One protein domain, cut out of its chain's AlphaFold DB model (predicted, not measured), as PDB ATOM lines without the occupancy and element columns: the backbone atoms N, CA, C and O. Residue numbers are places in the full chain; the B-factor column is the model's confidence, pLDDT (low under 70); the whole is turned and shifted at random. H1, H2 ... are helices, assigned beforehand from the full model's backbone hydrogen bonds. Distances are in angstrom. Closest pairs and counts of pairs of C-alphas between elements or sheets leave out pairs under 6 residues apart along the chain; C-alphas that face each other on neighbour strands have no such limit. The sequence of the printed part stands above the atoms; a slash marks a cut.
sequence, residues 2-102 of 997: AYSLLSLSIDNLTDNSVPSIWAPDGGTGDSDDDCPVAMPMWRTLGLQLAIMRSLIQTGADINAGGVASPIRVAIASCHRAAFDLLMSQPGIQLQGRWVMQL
ATOM      1  N   ALA A   2      44.567 174.027 118.877       74.62
ATOM      2  CA  ALA A   2      45.405 172.841 119.084       74.62
ATOM      3  C   ALA A   2      46.831 173.113 118.582       74.62
ATOM      4  O   ALA A   2      47.019 173.468 117.420       74.62
ATOM      5  N   TYR A   3      47.815 172.965 119.469       84.38
ATOM      6  CA  TYR A   3      49.238 173.119 119.165       84.38
ATOM      7  C   TYR A   3      49.842 171.753 118.830       84.38
ATOM      8  O   TYR A   3      49.476 170.748 119.440       84.38
ATOM      9  N   SER A   4      50.770 171.707 117.875       89.50
ATOM     10  CA  SER A   4      51.554 170.493 117.612       89.50
ATOM     11  C   SER A   4      52.683 170.344 118.636       89.50
ATOM     12  O   SER A   4      53.114 171.336 119.225       89.50
ATOM     13  N   LEU A   5      53.221 169.132 118.813       89.06
ATOM     14  CA  LEU A   5      54.413 168.925 119.651       89.06
ATOM     15  C   LEU A   5      55.614 169.745 119.151       89.06
ATOM     16  O   LEU A   5      56.368 170.280 119.957       89.06
ATOM     17  N   LEU A   6      55.739 169.925 117.830       91.62
ATOM     18  CA  LEU A   6      56.752 170.792 117.232       91.62
ATOM     19  C   LEU A   6      56.518 172.267 117.603       91.62
ATOM     20  O   LEU A   6      57.467 172.942 117.994       91.62
ATOM     21  N   SER A   7      55.268 172.747 117.591       91.75
ATOM     22  CA  SER A   7      54.910 174.089 118.082       91.75
ATOM     23  C   SER A   7      55.263 174.267 119.567       91.75
ATOM     24  O   SER A   7      55.796 175.304 119.943       91.75
ATOM     25  N   LEU A   8      54.984 173.264 120.408       90.88
ATOM     26  CA  LEU A   8      55.260 173.301 121.853       90.88
ATOM     27  C   LEU A   8      56.748 173.132 122.207       90.88
ATOM     28  O   LEU A   8      57.128 173.408 123.339       90.88
ATOM     29  N   SER A   9      57.586 172.692 121.262       91.75
ATOM     30  CA  SER A   9      59.040 172.587 121.451       91.75
ATOM     31  C   SER A   9      59.790 173.916 121.272       91.75
ATOM     32  O   SER A   9      60.994 173.967 121.526       91.75
ATOM     33  N   ILE A  10      59.106 174.982 120.838       93.19
ATOM     34  CA  ILE A  10      59.696 176.294 120.538       93.19
ATOM     35  C   ILE A  10      59.623 177.206 121.771       93.19
ATOM     36  O   ILE A  10      58.546 177.506 122.282       93.19
ATOM     37  N   ASP A  11      60.789 177.685 122.199       92.50
ATOM     38  CA  ASP A  11      60.978 178.513 123.394       92.50
ATOM     39  C   ASP A  11      60.554 179.960 123.151       92.50
ATOM     40  O   ASP A  11      60.670 180.474 122.034       92.50
ATOM     41  N   ASN A  12      60.112 180.641 124.212       90.94
ATOM     42  CA  ASN A  12      59.745 182.049 124.141       90.94
ATOM     43  C   ASN A  12      60.928 182.970 124.475       90.94
ATOM     44  O   ASN A  12      61.117 183.352 125.627       90.94
ATOM     45  N   LEU A  13      61.708 183.363 123.460       88.69
ATOM     46  CA  LEU A  13      62.875 184.240 123.643       88.69
ATOM     47  C   LEU A  13      62.507 185.694 124.003       88.69
ATOM     48  O   LEU A  13      63.396 186.493 124.272       88.69
ATOM     49  N   THR A  14      61.218 186.048 124.050       84.31
ATOM     50  CA  THR A  14      60.751 187.375 124.499       84.31
ATOM     51  C   THR A  14      60.675 187.520 126.030       84.31
ATOM     52  O   THR A  14      60.114 188.502 126.513       84.31
ATOM     53  N   ASP A  15      61.151 186.532 126.797       81.62
ATOM     54  CA  ASP A  15      60.905 186.367 128.247       81.62
ATOM     55  C   ASP A  15      59.411 186.475 128.621       81.62
ATOM     56  O   ASP A  15      59.008 187.006 129.651       81.62
ATOM     57  N   ASN A  16      58.550 185.988 127.722       81.94
ATOM     58  CA  ASN A  16      57.092 186.081 127.813       81.94
ATOM     59  C   ASN A  16      56.522 187.512 127.874       81.94
ATOM     60  O   ASN A  16      55.341 187.671 128.177       81.94
ATOM     61  N   SER A  17      57.300 188.534 127.490       84.00
ATOM     62  CA  SER A  17      56.782 189.893 127.246       84.00
ATOM     63  C   SER A  17      55.771 189.958 126.093       84.00
ATOM     64  O   SER A  17      54.983 190.901 126.042       84.00
ATOM     65  N   VAL A  18      55.772 188.950 125.208       85.50
ATOM     66  CA  VAL A  18      54.709 188.640 124.239       85.50
ATOM     67  C   VAL A  18      54.417 187.125 124.295       85.50
ATOM     68  O   VAL A  18      55.340 186.321 124.115       85.50
ATOM     69  N   PRO A  19      53.171 186.671 124.539       87.88
ATOM     70  CA  PRO A  19      52.874 185.237 124.621       87.88
ATOM     71  C   PRO A  19      52.795 184.539 123.252       87.88
ATOM     72  O   PRO A  19      51.974 184.878 122.396       87.88
ATOM     73  N   SER A  20      53.595 183.485 123.062       89.06
ATOM     74  CA  SER A  20      53.603 182.670 121.835       89.06
ATOM     75  C   SER A  20      52.572 181.523 121.834       89.06
ATOM     76  O   SER A  20      52.114 181.097 120.768       89.06
ATOM     77  N   ILE A  21      52.167 181.033 123.013       89.38
ATOM     78  CA  ILE A  21      51.243 179.900 123.196       89.38
ATOM     79  C   ILE A  21      50.036 180.345 124.035       89.38
ATOM     80  O   ILE A  21      50.187 181.037 125.040       89.38
ATOM     81  N   TRP A  22      48.834 179.943 123.613       87.75
ATOM     82  CA  TRP A  22      47.552 180.373 124.179       87.75
ATOM     83  C   TRP A  22      46.625 179.175 124.421       87.75
ATOM     84  O   TRP A  22      46.384 178.369 123.518       87.75
ATOM     85  N   ALA A  23      46.077 179.065 125.630       84.50
ATOM     86  CA  ALA A  23      45.084 178.063 126.005       84.50
ATOM     87  C   ALA A  23      43.693 178.710 126.124       84.50
ATOM     88  O   ALA A  23      43.572 179.750 126.770       84.50
ATOM     89  N   PRO A  24      42.633 178.107 125.559       77.12
ATOM     90  CA  PRO A  24      41.280 178.610 125.757       77.12
ATOM     91  C   PRO A  24      40.846 178.387 127.208       77.12
ATOM     92  O   PRO A  24      40.806 177.243 127.667       77.12
ATOM     93  N   ASP A  25      40.497 179.462 127.919       64.19
ATOM     94  CA  ASP A  25      39.736 179.334 129.163       64.19
ATOM     95  C   ASP A  25      38.287 178.927 128.834       64.19
ATOM     96  O   ASP A  25      37.780 179.176 127.737       64.19
ATOM     97  N   GLY A  26      37.585 178.310 129.784       55.81
ATOM     98  CA  GLY A  26      36.192 177.867 129.638       55.81
ATOM     99  C   GLY A  26      35.157 179.004 129.625       55.81
ATOM    100  O   GLY A  26      33.993 178.769 129.954       55.81
ATOM    101  N   GLY A  27      35.587 180.231 129.317       51.34
ATOM    102  CA  GLY A  27      34.806 181.464 129.359       51.34
ATOM    103  C   GLY A  27      33.774 181.595 128.236       51.34
ATOM    104  O   GLY A  27      33.768 180.863 127.245       51.34
ATOM    105  N   THR A  28      32.861 182.556 128.384       40.06
ATOM    106  CA  THR A  28      31.708 182.734 127.486       40.06
ATOM    107  C   THR A  28      32.037 183.520 126.213       40.06
ATOM    108  O   THR A  28      31.410 184.539 125.930       40.06
ATOM    109  N   GLY A  29      32.979 183.010 125.417       38.78
ATOM    110  CA  GLY A  29      33.089 183.303 123.985       38.78
ATOM    111  C   GLY A  29      33.504 184.719 123.566       38.78
ATOM    112  O   GLY A  29      33.377 185.027 122.382       38.78
ATOM    113  N   ASP A  30      33.993 185.572 124.473       45.56
ATOM    114  CA  ASP A  30      34.709 186.790 124.069       45.56
ATOM    115  C   ASP A  30      36.168 186.427 123.748       45.56
ATOM    116  O   ASP A  30      36.793 185.621 124.437       45.56
ATOM    117  N   SER A  31      36.727 186.992 122.676       49.53
ATOM    118  CA  SER A  31      38.012 186.536 122.115       49.53
ATOM    119  C   SER A  31      39.221 186.810 123.008       49.53
ATOM    120  O   SER A  31      40.315 186.324 122.734       49.53
ATOM    121  N   ASP A  32      39.027 187.637 124.026       52.88
ATOM    122  CA  ASP A  32      40.052 188.191 124.901       52.88
ATOM    123  C   ASP A  32      40.212 187.351 126.202       52.88
ATOM    124  O   ASP A  32      40.897 187.788 127.129       52.88
ATOM    125  N   ASP A  33      39.549 186.186 126.293       59.50
ATOM    126  CA  ASP A  33      39.525 185.298 127.475       59.50
ATOM    127  C   ASP A  33      40.497 184.090 127.363       59.50
ATOM    128  O   ASP A  33      40.653 183.330 128.317       59.50
ATOM    129  N   ASP A  34      41.191 183.907 126.228       74.25
ATOM    130  CA  ASP A  34      42.277 182.915 126.111       74.25
ATOM    131  C   ASP A  34      43.433 183.268 127.071       74.25
ATOM    132  O   ASP A  34      43.958 184.384 127.052       74.25
ATOM    133  N   CYS A  35      43.888 182.306 127.873       81.75
ATOM    134  CA  CYS A  35      45.016 182.477 128.787       81.75
ATOM    135  C   CYS A  35      46.364 182.241 128.078       81.75
ATOM    136  O   CYS A  35      46.510 181.238 127.371       81.75
ATOM    137  N   PRO A  36      47.389 183.087 128.292       86.81
ATOM    138  CA  PRO A  36      48.739 182.799 127.820       86.81
ATOM    139  C   PRO A  36      49.344 181.608 128.576       86.81
ATOM    140  O   PRO A  36      49.101 181.422 129.770       86.81
ATOM    141  N   VAL A  37      50.170 180.815 127.893       86.88
ATOM    142  CA  VAL A  37      50.884 179.669 128.473       86.88
ATOM    143  C   VAL A  37      52.387 179.896 128.360       86.88
ATOM    144  O   VAL A  37      52.952 179.826 127.271       86.88
ATOM    145  N   ALA A  38      53.039 180.130 129.499       86.19
ATOM    146  CA  ALA A  38      54.494 180.109 129.592       86.19
ATOM    147  C   ALA A  38      54.975 178.654 129.718       86.19
ATOM    148  O   ALA A  38      54.647 177.967 130.688       86.19
ATOM    149  N   MET A  39      55.740 178.185 128.733       84.88
ATOM    150  CA  MET A  39      56.398 176.875 128.763       84.88
ATOM    151  C   MET A  39      57.769 176.977 129.457       84.88
ATOM    152  O   MET A  39      58.401 178.033 129.393       84.88
ATOM    153  N   PRO A  40      58.261 175.906 130.112       86.44
ATOM    154  CA  PRO A  40      59.641 175.858 130.582       86.44
ATOM    155  C   PRO A  40      60.606 175.809 129.388       86.44
ATOM    156  O   PRO A  40      60.411 175.018 128.469       86.44
ATOM    157  N   MET A  41      61.649 176.636 129.433       89.31
ATOM    158  CA  MET A  41      62.678 176.736 128.391       89.31
ATOM    159  C   MET A  41      63.594 175.501 128.386       89.31
ATOM    160  O   MET A  41      63.828 174.892 129.438       89.31
ATOM    161  N   TRP A  42      64.181 175.154 127.238       90.81
ATOM    162  CA  TRP A  42      65.202 174.102 127.178       90.81
ATOM    163  C   TRP A  42      66.516 174.556 127.826       90.81
ATOM    164  O   TRP A  42      66.864 175.735 127.823       90.81
ATOM    165  N   ARG A  43      67.306 173.600 128.340       90.50
ATOM    166  CA  ARG A  43      68.623 173.898 128.941       90.50
ATOM    167  C   ARG A  43      69.599 174.558 127.963       90.50
ATOM    168  O   ARG A  43      70.429 175.350 128.390       90.50
ATOM    169  N   THR A  44      69.533 174.204 126.677       92.50
ATOM    170  CA  THR A  44      70.365 174.794 125.622       92.50
ATOM    171  C   THR A  44      69.599 174.886 124.304       92.50
ATOM    172  O   THR A  44      68.797 174.013 123.962       92.50
ATOM    173  N   LEU A  45      69.922 175.911 123.511       90.69
ATOM    174  CA  LEU A  45      69.431 176.072 122.138       90.69
ATOM    175  C   LEU A  45      69.815 174.876 121.241       90.69
ATOM    176  O   LEU A  45      69.055 174.486 120.356       90.69
ATOM    177  N   GLY A  46      70.977 174.258 121.487       91.62
ATOM    178  CA  GLY A  46      71.427 173.065 120.763       91.62
ATOM    179  C   GLY A  46      70.513 171.856 120.983       91.62
ATOM    180  O   GLY A  46      70.111 171.216 120.010       91.62
ATOM    181  N   LEU A  47      70.125 171.587 122.236       94.00
ATOM    182  CA  LEU A  47      69.187 170.514 122.589       94.00
ATOM    183  C   LEU A  47      67.825 170.725 121.918       94.00
ATOM    184  O   LEU A  47      67.293 169.811 121.293       94.00
ATOM    185  N   GLN A  48      67.294 171.945 121.991       94.56
ATOM    186  CA  GLN A  48      66.035 172.305 121.344       94.56
ATOM    187  C   GLN A  48      66.066 172.060 119.832       94.56
ATOM    188  O   GLN A  48      65.177 171.404 119.292       94.56
ATOM    189  N   LEU A  49      67.094 172.557 119.137       95.50
ATOM    190  CA  LEU A  49      67.212 172.389 117.688       95.50
ATOM    191  C   LEU A  49      67.429 170.918 117.299       95.50
ATOM    192  O   LEU A  49      66.937 170.497 116.254       95.50
ATOM    193  N   ALA A  50      68.103 170.118 118.131       94.12
ATOM    194  CA  ALA A  50      68.199 168.670 117.939       94.12
ATOM    195  C   ALA A  50      66.828 167.980 118.070       94.12
ATOM    196  O   ALA A  50      66.471 167.164 117.220       94.12
ATOM    197  N   ILE A  51      66.021 168.360 119.067       94.62
ATOM    198  CA  ILE A  51      64.653 167.849 119.253       94.62
ATOM    199  C   ILE A  51      63.750 168.265 118.086       94.62
ATOM    200  O   ILE A  51      63.077 167.410 117.514       94.62
ATOM    201  N   MET A  52      63.782 169.532 117.655       95.88
ATOM    202  CA  MET A  52      63.034 169.995 116.479       95.88
ATOM    203  C   MET A  52      63.420 169.223 115.207       95.88
ATOM    204  O   MET A  52      62.538 168.805 114.459       95.88
ATOM    205  N   ARG A  53      64.721 168.985 114.972       95.50
ATOM    206  CA  ARG A  53      65.206 168.172 113.838       95.50
ATOM    207  C   ARG A  53      64.693 166.738 113.916       95.50
ATOM    208  O   ARG A  53      64.175 166.248 112.921       95.50
ATOM    209  N   SER A  54      64.779 166.104 115.086       95.75
ATOM    210  CA  SER A  54      64.303 164.734 115.309       95.75
ATOM    211  C   SER A  54      62.789 164.606 115.095       95.75
ATOM    212  O   SER A  54      62.337 163.700 114.395       95.75
ATOM    213  N   LEU A  55      61.993 165.561 115.590       94.75
ATOM    214  CA  LEU A  55      60.547 165.615 115.344       94.75
ATOM    215  C   LEU A  55      60.231 165.726 113.843       94.75
ATOM    216  O   LEU A  55      59.391 164.991 113.334       94.75
ATOM    217  N   ILE A  56      60.926 166.597 113.108       94.31
ATOM    218  CA  ILE A  56      60.707 166.767 111.660       94.31
ATOM    219  C   ILE A  56      61.160 165.521 110.879       94.31
ATOM    220  O   ILE A  56      60.438 165.053 110.003       94.31
ATOM    221  N   GLN A  57      62.302 164.924 111.235       92.62
ATOM    222  CA  GLN A  57      62.808 163.676 110.642       92.62
ATOM    223  C   GLN A  57      61.897 162.467 110.905       92.62
ATOM    224  O   GLN A  57      61.789 161.589 110.054       92.62
ATOM    225  N   THR A  58      61.205 162.435 112.048       92.75
ATOM    226  CA  THR A  58      60.180 161.424 112.373       92.75
ATOM    227  C   THR A  58      58.797 161.738 111.784       92.75
ATOM    228  O   THR A  58      57.842 161.008 112.040       92.75
ATOM    229  N   GLY A  59      58.679 162.778 110.946       88.44
ATOM    230  CA  GLY A  59      57.466 163.086 110.187       88.44
ATOM    231  C   GLY A  59      56.468 164.011 110.889       88.44
ATOM    232  O   GLY A  59      55.300 164.038 110.501       88.44
ATOM    233  N   ALA A  60      56.882 164.773 111.908       91.62
ATOM    234  CA  ALA A  60      56.018 165.784 112.512       91.62
ATOM    235  C   ALA A  60      55.655 166.883 111.498       91.62
ATOM    236  O   ALA A  60      56.526 167.508 110.891       91.62
ATOM    237  N   ASP A  61      54.356 167.151 111.353       89.81
ATOM    238  CA  ASP A  61      53.840 168.133 110.400       89.81
ATOM    239  C   ASP A  61      54.257 169.575 110.761       89.81
ATOM    240  O   ASP A  61      53.695 170.215 111.656       89.81
ATOM    241  N   ILE A  62      55.220 170.108 110.000       91.44
ATOM    242  CA  ILE A  62      55.689 171.505 110.050       91.44
ATOM    243  C   ILE A  62      54.574 172.532 109.791       91.44
ATOM    244  O   ILE A  62      54.711 173.699 110.158       91.44
ATOM    245  N   ASN A  63      53.469 172.096 109.183       89.94
ATOM    246  CA  ASN A  63      52.311 172.887 108.791       89.94
ATOM    247  C   ASN A  63      51.080 172.643 109.700       89.94
ATOM    248  O   ASN A  63      49.981 173.123 109.398       89.94
ATOM    249  N   ALA A  64      51.225 171.955 110.835       86.75
ATOM    250  CA  ALA A  64      50.110 171.668 111.739       86.75
ATOM    251  C   ALA A  64      49.497 172.942 112.369       86.75
ATOM    252  O   ALA A  64      50.095 174.013 112.371       86.75
ATOM    253  N   GLY A  65      48.295 172.847 112.951       74.88
ATOM    254  CA  GLY A  65      47.764 173.831 113.918       74.88
ATOM    255  C   GLY A  65      47.264 175.194 113.395       74.88
ATOM    256  O   GLY A  65      46.631 175.928 114.156       74.88
ATOM    257  N   GLY A  66      47.495 175.562 112.129       78.19
ATOM    258  CA  GLY A  66      46.958 176.800 111.531       78.19
ATOM    259  C   GLY A  66      47.479 178.074 112.214       78.19
ATOM    260  O   GLY A  66      48.661 178.392 112.100       78.19
ATOM    261  N   VAL A  67      46.627 178.783 112.966       67.25
ATOM    262  CA  VAL A  67      47.039 179.906 113.842       67.25
ATOM    263  C   VAL A  67      48.086 179.501 114.891       67.25
ATOM    264  O   VAL A  67      48.926 180.320 115.252       67.25
ATOM    265  N   ALA A  68      48.076 178.238 115.330       80.25
ATOM    266  CA  ALA A  68      49.023 177.650 116.285       80.25
ATOM    267  C   ALA A  68      50.198 176.909 115.598       80.25
ATOM    268  O   ALA A  68      50.827 176.023 116.192       80.25
ATOM    269  N   SER A  69      50.467 177.217 114.324       90.50
ATOM    270  CA  SER A  69      51.495 176.530 113.531       90.50
ATOM    271  C   SER A  69      52.923 176.801 114.018       90.50
ATOM    272  O   SER A  69      53.190 177.896 114.518       90.50
ATOM    273  N   PRO A  70      53.860 175.842 113.857       93.69
ATOM    274  CA  PRO A  70      55.241 175.980 114.326       93.69
ATOM    275  C   PRO A  70      55.909 177.281 113.874       93.69
ATOM    276  O   PRO A  70      56.509 177.980 114.688       93.69
ATOM    277  N   ILE A  71      55.733 177.664 112.604       94.62
ATOM    278  CA  ILE A  71      56.301 178.906 112.065       94.62
ATOM    279  C   ILE A  71      55.718 180.154 112.742       94.62
ATOM    280  O   ILE A  71      56.455 181.086 113.043       94.62
ATOM    281  N   ARG A  72      54.419 180.161 113.064       93.12
ATOM    282  CA  ARG A  72      53.787 181.272 113.790       93.12
ATOM    283  C   ARG A  72      54.202 181.349 115.250       93.12
ATOM    284  O   ARG A  72      54.336 182.457 115.761       93.12
ATOM    285  N   VAL A  73      54.433 180.210 115.901       92.94
ATOM    286  CA  VAL A  73      54.991 180.192 117.258       92.94
ATOM    287  C   VAL A  73      56.421 180.728 117.241       92.94
ATOM    288  O   VAL A  73      56.700 181.621 118.029       92.94
ATOM    289  N   ALA A  74      57.268 180.305 116.290       94.88
ATOM    290  CA  ALA A  74      58.619 180.849 116.105       94.88
ATOM    291  C   ALA A  74      58.632 182.365 115.829       94.88
ATOM    292  O   ALA A  74      59.497 183.076 116.337       94.88
ATOM    293  N   ILE A  75      57.659 182.874 115.061       94.50
ATOM    294  CA  ILE A  75      57.498 184.315 114.823       94.50
ATOM    295  C   ILE A  75      57.104 185.042 116.116       94.50
ATOM    296  O   ILE A  75      57.763 186.007 116.493       94.50
ATOM    297  N   ALA A  76      56.075 184.567 116.821       91.56
ATOM    298  CA  ALA A  76      55.592 185.196 118.052       91.56
ATOM    299  C   ALA A  76      56.615 185.152 119.200       91.56
ATOM    300  O   ALA A  76      56.682 186.091 119.986       91.56
ATOM    301  N   SER A  77      57.439 184.103 119.275       91.81
ATOM    302  CA  SER A  77      58.525 183.984 120.251       91.81
ATOM    303  C   SER A  77      59.819 184.707 119.867       91.81
ATOM    304  O   SER A  77      60.789 184.636 120.622       91.81
ATOM    305  N   CYS A  78      59.866 185.366 118.702       93.31
ATOM    306  CA  CYS A  78      61.084 185.943 118.119       93.31
ATOM    307  C   CYS A  78      62.241 184.927 117.972       93.31
ATOM    308  O   CYS A  78      63.417 185.295 117.955       93.31
ATOM    309  N   HIS A  79      61.931 183.631 117.853       93.88
ATOM    310  CA  HIS A  79      62.928 182.562 117.897       93.88
ATOM    311  C   HIS A  79      63.604 182.349 116.542       93.88
ATOM    312  O   HIS A  79      63.147 181.582 115.688       93.88
ATOM    313  N   ARG A  80      64.725 183.053 116.349       95.44
ATOM    314  CA  ARG A  80      65.447 183.125 115.072       95.44
ATOM    315  C   ARG A  80      65.848 181.761 114.512       95.44
ATOM    316  O   ARG A  80      65.643 181.508 113.327       95.44
ATOM    317  N   ALA A  81      66.413 180.886 115.341       95.25
ATOM    318  CA  ALA A  81      66.939 179.608 114.868       95.25
ATOM    319  C   ALA A  81      65.826 178.598 114.540       95.25
ATOM    320  O   ALA A  81      65.957 177.851 113.574       95.25
ATOM    321  N   ALA A  82      64.714 178.605 115.286       95.31
ATOM    322  CA  ALA A  82      63.520 177.831 114.952       95.31
ATOM    323  C   ALA A  82      62.868 178.342 113.655       95.31
ATOM    324  O   ALA A  82      62.484 177.540 112.806       95.31
ATOM    325  N   PHE A  83      62.794 179.666 113.472       96.69
ATOM    326  CA  PHE A  83      62.299 180.292 112.244       96.69
ATOM    327  C   PHE A  83      63.132 179.879 111.020       96.69
ATOM    328  O   PHE A  83      62.571 179.365 110.053       96.69
ATOM    329  N   ASP A  84      64.461 180.018 111.074       95.38
ATOM    330  CA  ASP A  84      65.354 179.644 109.965       95.38
ATOM    331  C   ASP A  84      65.330 178.138 109.673       95.38
ATOM    332  O   ASP A  84      65.312 177.708 108.514       95.38
ATOM    333  N   LEU A  85      65.250 177.314 110.720       95.38
ATOM    334  CA  LEU A  85      65.104 175.870 110.583       95.38
ATOM    335  C   LEU A  85      63.800 175.502 109.866       95.38
ATOM    336  O   LEU A  85      63.837 174.681 108.954       95.38
ATOM    337  N   LEU A  86      62.669 176.122 110.211       94.81
ATOM    338  CA  LEU A  86      61.382 175.867 109.553       94.81
ATOM    339  C   LEU A  86      61.349 176.421 108.119       94.81
ATOM    340  O   LEU A  86      60.877 175.741 107.210       94.81
ATOM    341  N   MET A  87      61.913 177.609 107.888       94.31
ATOM    342  CA  MET A  87      62.011 178.227 106.558       94.31
ATOM    343  C   MET A  87      62.918 177.445 105.593       94.31
ATOM    344  O   MET A  87      62.717 177.521 104.378       94.31
ATOM    345  N   SER A  88      63.885 176.677 106.104       93.75
ATOM    346  CA  SER A  88      64.729 175.789 105.289       93.75
ATOM    347  C   SER A  88      64.079 174.446 104.925       93.75
ATOM    348  O   SER A  88      64.611 173.750 104.063       93.75
ATOM    349  N   GLN A  89      62.933 174.075 105.515       93.44
ATOM    350  CA  GLN A  89      62.294 172.792 105.199       93.44
ATOM    351  C   GLN A  89      61.599 172.804 103.824       93.44
ATOM    352  O   GLN A  89      60.902 173.770 103.483       93.44
ATOM    353  N   PRO A  90      61.708 171.718 103.034       86.81
ATOM    354  CA  PRO A  90      60.878 171.538 101.849       86.81
ATOM    355  C   PRO A  90      59.405 171.393 102.259       86.81
ATOM    356  O   PRO A  90      59.081 170.740 103.247       86.81
ATOM    357  N   GLY A  91      58.495 172.005 101.496       87.00
ATOM    358  CA  GLY A  91      57.053 171.923 101.764       87.00
ATOM    359  C   GLY A  91      56.523 172.819 102.893       87.00
ATOM    360  O   GLY A  91      55.347 172.695 103.242       87.00
ATOM    361  N   ILE A  92      57.325 173.739 103.449       92.38
ATOM    362  CA  ILE A  92      56.812 174.776 104.359       92.38
ATOM    363  C   ILE A  92      55.778 175.654 103.630       92.38
ATOM    364  O   ILE A  92      56.069 176.266 102.599       92.38
ATOM    365  N   GLN A  93      54.552 175.700 104.148       90.25
ATOM    366  CA  GLN A  93      53.461 176.501 103.596       90.25
ATOM    367  C   GLN A  93      53.397 177.836 104.337       90.25
ATOM    368  O   GLN A  93      53.303 177.856 105.560       90.25
ATOM    369  N   LEU A  94      53.421 178.949 103.604       91.25
ATOM    370  CA  LEU A  94      53.287 180.297 104.177       91.25
ATOM    371  C   LEU A  94      51.871 180.855 103.959       91.25
ATOM    372  O   LEU A  94      51.253 181.367 104.891       91.25
ATOM    373  N   GLN A  95      51.355 180.675 102.740       88.94
ATOM    374  CA  GLN A  95      50.030 181.102 102.288       88.94
ATOM    375  C   GLN A  95      48.882 180.488 103.096       88.94
ATOM    376  O   GLN A  95      48.902 179.304 103.440       88.94
ATOM    377  N   GLY A  96      47.863 181.299 103.374       84.94
ATOM    378  CA  GLY A  96      46.660 180.927 104.119       84.94
ATOM    379  C   GLY A  96      46.890 180.717 105.617       84.94
ATOM    380  O   GLY A  96      45.952 180.380 106.341       84.94
ATOM    381  N   ARG A  97      48.121 180.907 106.114       87.44
ATOM    382  CA  ARG A  97      48.473 180.699 107.530       87.44
ATOM    383  C   ARG A  97      48.544 181.976 108.337       87.44
ATOM    384  O   ARG A  97      48.651 181.883 109.563       87.44
ATOM    385  N   TRP A  98      48.443 183.144 107.701       87.19
ATOM    386  CA  TRP A  98      48.503 184.434 108.387       87.19
ATOM    387  C   TRP A  98      49.854 184.647 109.081       87.19
ATOM    388  O   TRP A  98      49.922 185.125 110.213       87.19
ATOM    389  N   VAL A  99      50.946 184.266 108.408       91.62
ATOM    390  CA  VAL A  99      52.321 184.432 108.921       91.62
ATOM    391  C   VAL A  99      52.733 185.899 109.049       91.62
ATOM    392  O   VAL A  99      53.617 186.210 109.836       91.62
ATOM    393  N   MET A 100      52.060 186.802 108.327       93.25
ATOM    394  CA  MET A 100      52.245 188.254 108.435       93.25
ATOM    395  C   MET A 100      51.457 188.897 109.581       93.25
ATOM    396  O   MET A 100      51.620 190.085 109.834       93.25
ATOM    397  N   GLN A 101      50.596 188.152 110.278       90.88
ATOM    398  CA  GLN A 101      49.803 188.695 111.376       90.88
ATOM    399  C   GLN A 101      50.699 189.081 112.564       90.88
ATOM    400  O   GLN A 101      51.546 188.288 112.981       90.88
ATOM    401  N   LEU A 102      50.460 190.257 113.162       92.19
ATOM    402  CA  LEU A 102      51.049 190.607 114.461       92.19
ATOM    403  C   LEU A 102      50.694 189.550 115.528       92.19
ATOM    404  O   LEU A 102      49.555 189.056 115.533       92.19
TER     405      LEU A 102
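Overview. This is residues 2 to 102 of the 997 residues of an uncharacterized protein of Vitrella brassicaformis (strain CCMP3155) (UniProt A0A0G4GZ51). With little regular structure, a small cluster of short helices sits among long loops: H2 beside H4, H4 and H3 as a hairpin, H1 by H3. Residues 9 to 44 loop far out, pairing antiparallel at 22 to 23 with 35 to 36. The printed part has 101 residues, of which only 32 are in the named helices H1, H2, H3 and H4, in that order along the chain, with no named strand; the class, by these named elements, is all helix, and the whole is compact, with a radius of gyration of the C-alphas of 13.5 A and spans of 40 by 32 by 23 A.

Along the chain. H2, residues 45 to 57, 18.2 A, begins at C-alpha 45 (69.431, 176.072, 122.138). H4, residues 80 to 87, 10.4 A, ends at C-alpha 87 (62.011, 178.227, 106.558). H3 is residues 70 to 76, 9.9 A; H1 is residues 5 to 8, 5.0 A.

Arrangement. H2, with residues 49 to 52 alone, only just touches H4, with 3 pairs of C-alphas within 8 A, closest C-alphas Leu 49 and Ala 82, 7.1 A; shallow tilt of 14 degrees, the same way. Hairpin H3 and H4 touch, closest C-alphas Ala 74 and Phe 83, 5.4 A. H1 touches H3, closest C-alphas Ser 7 and Pro 70, 4.2 A. Every O i to N i+4 pair is within hydrogen-bond range in H2, H3 and H4; H1 is too short for one.

Size, cuts and confidence. The printed part has no cut. Links H1 to H2 and H2 to H3 are long. Residues 25 to 33 and 67 have pLDDT under 70.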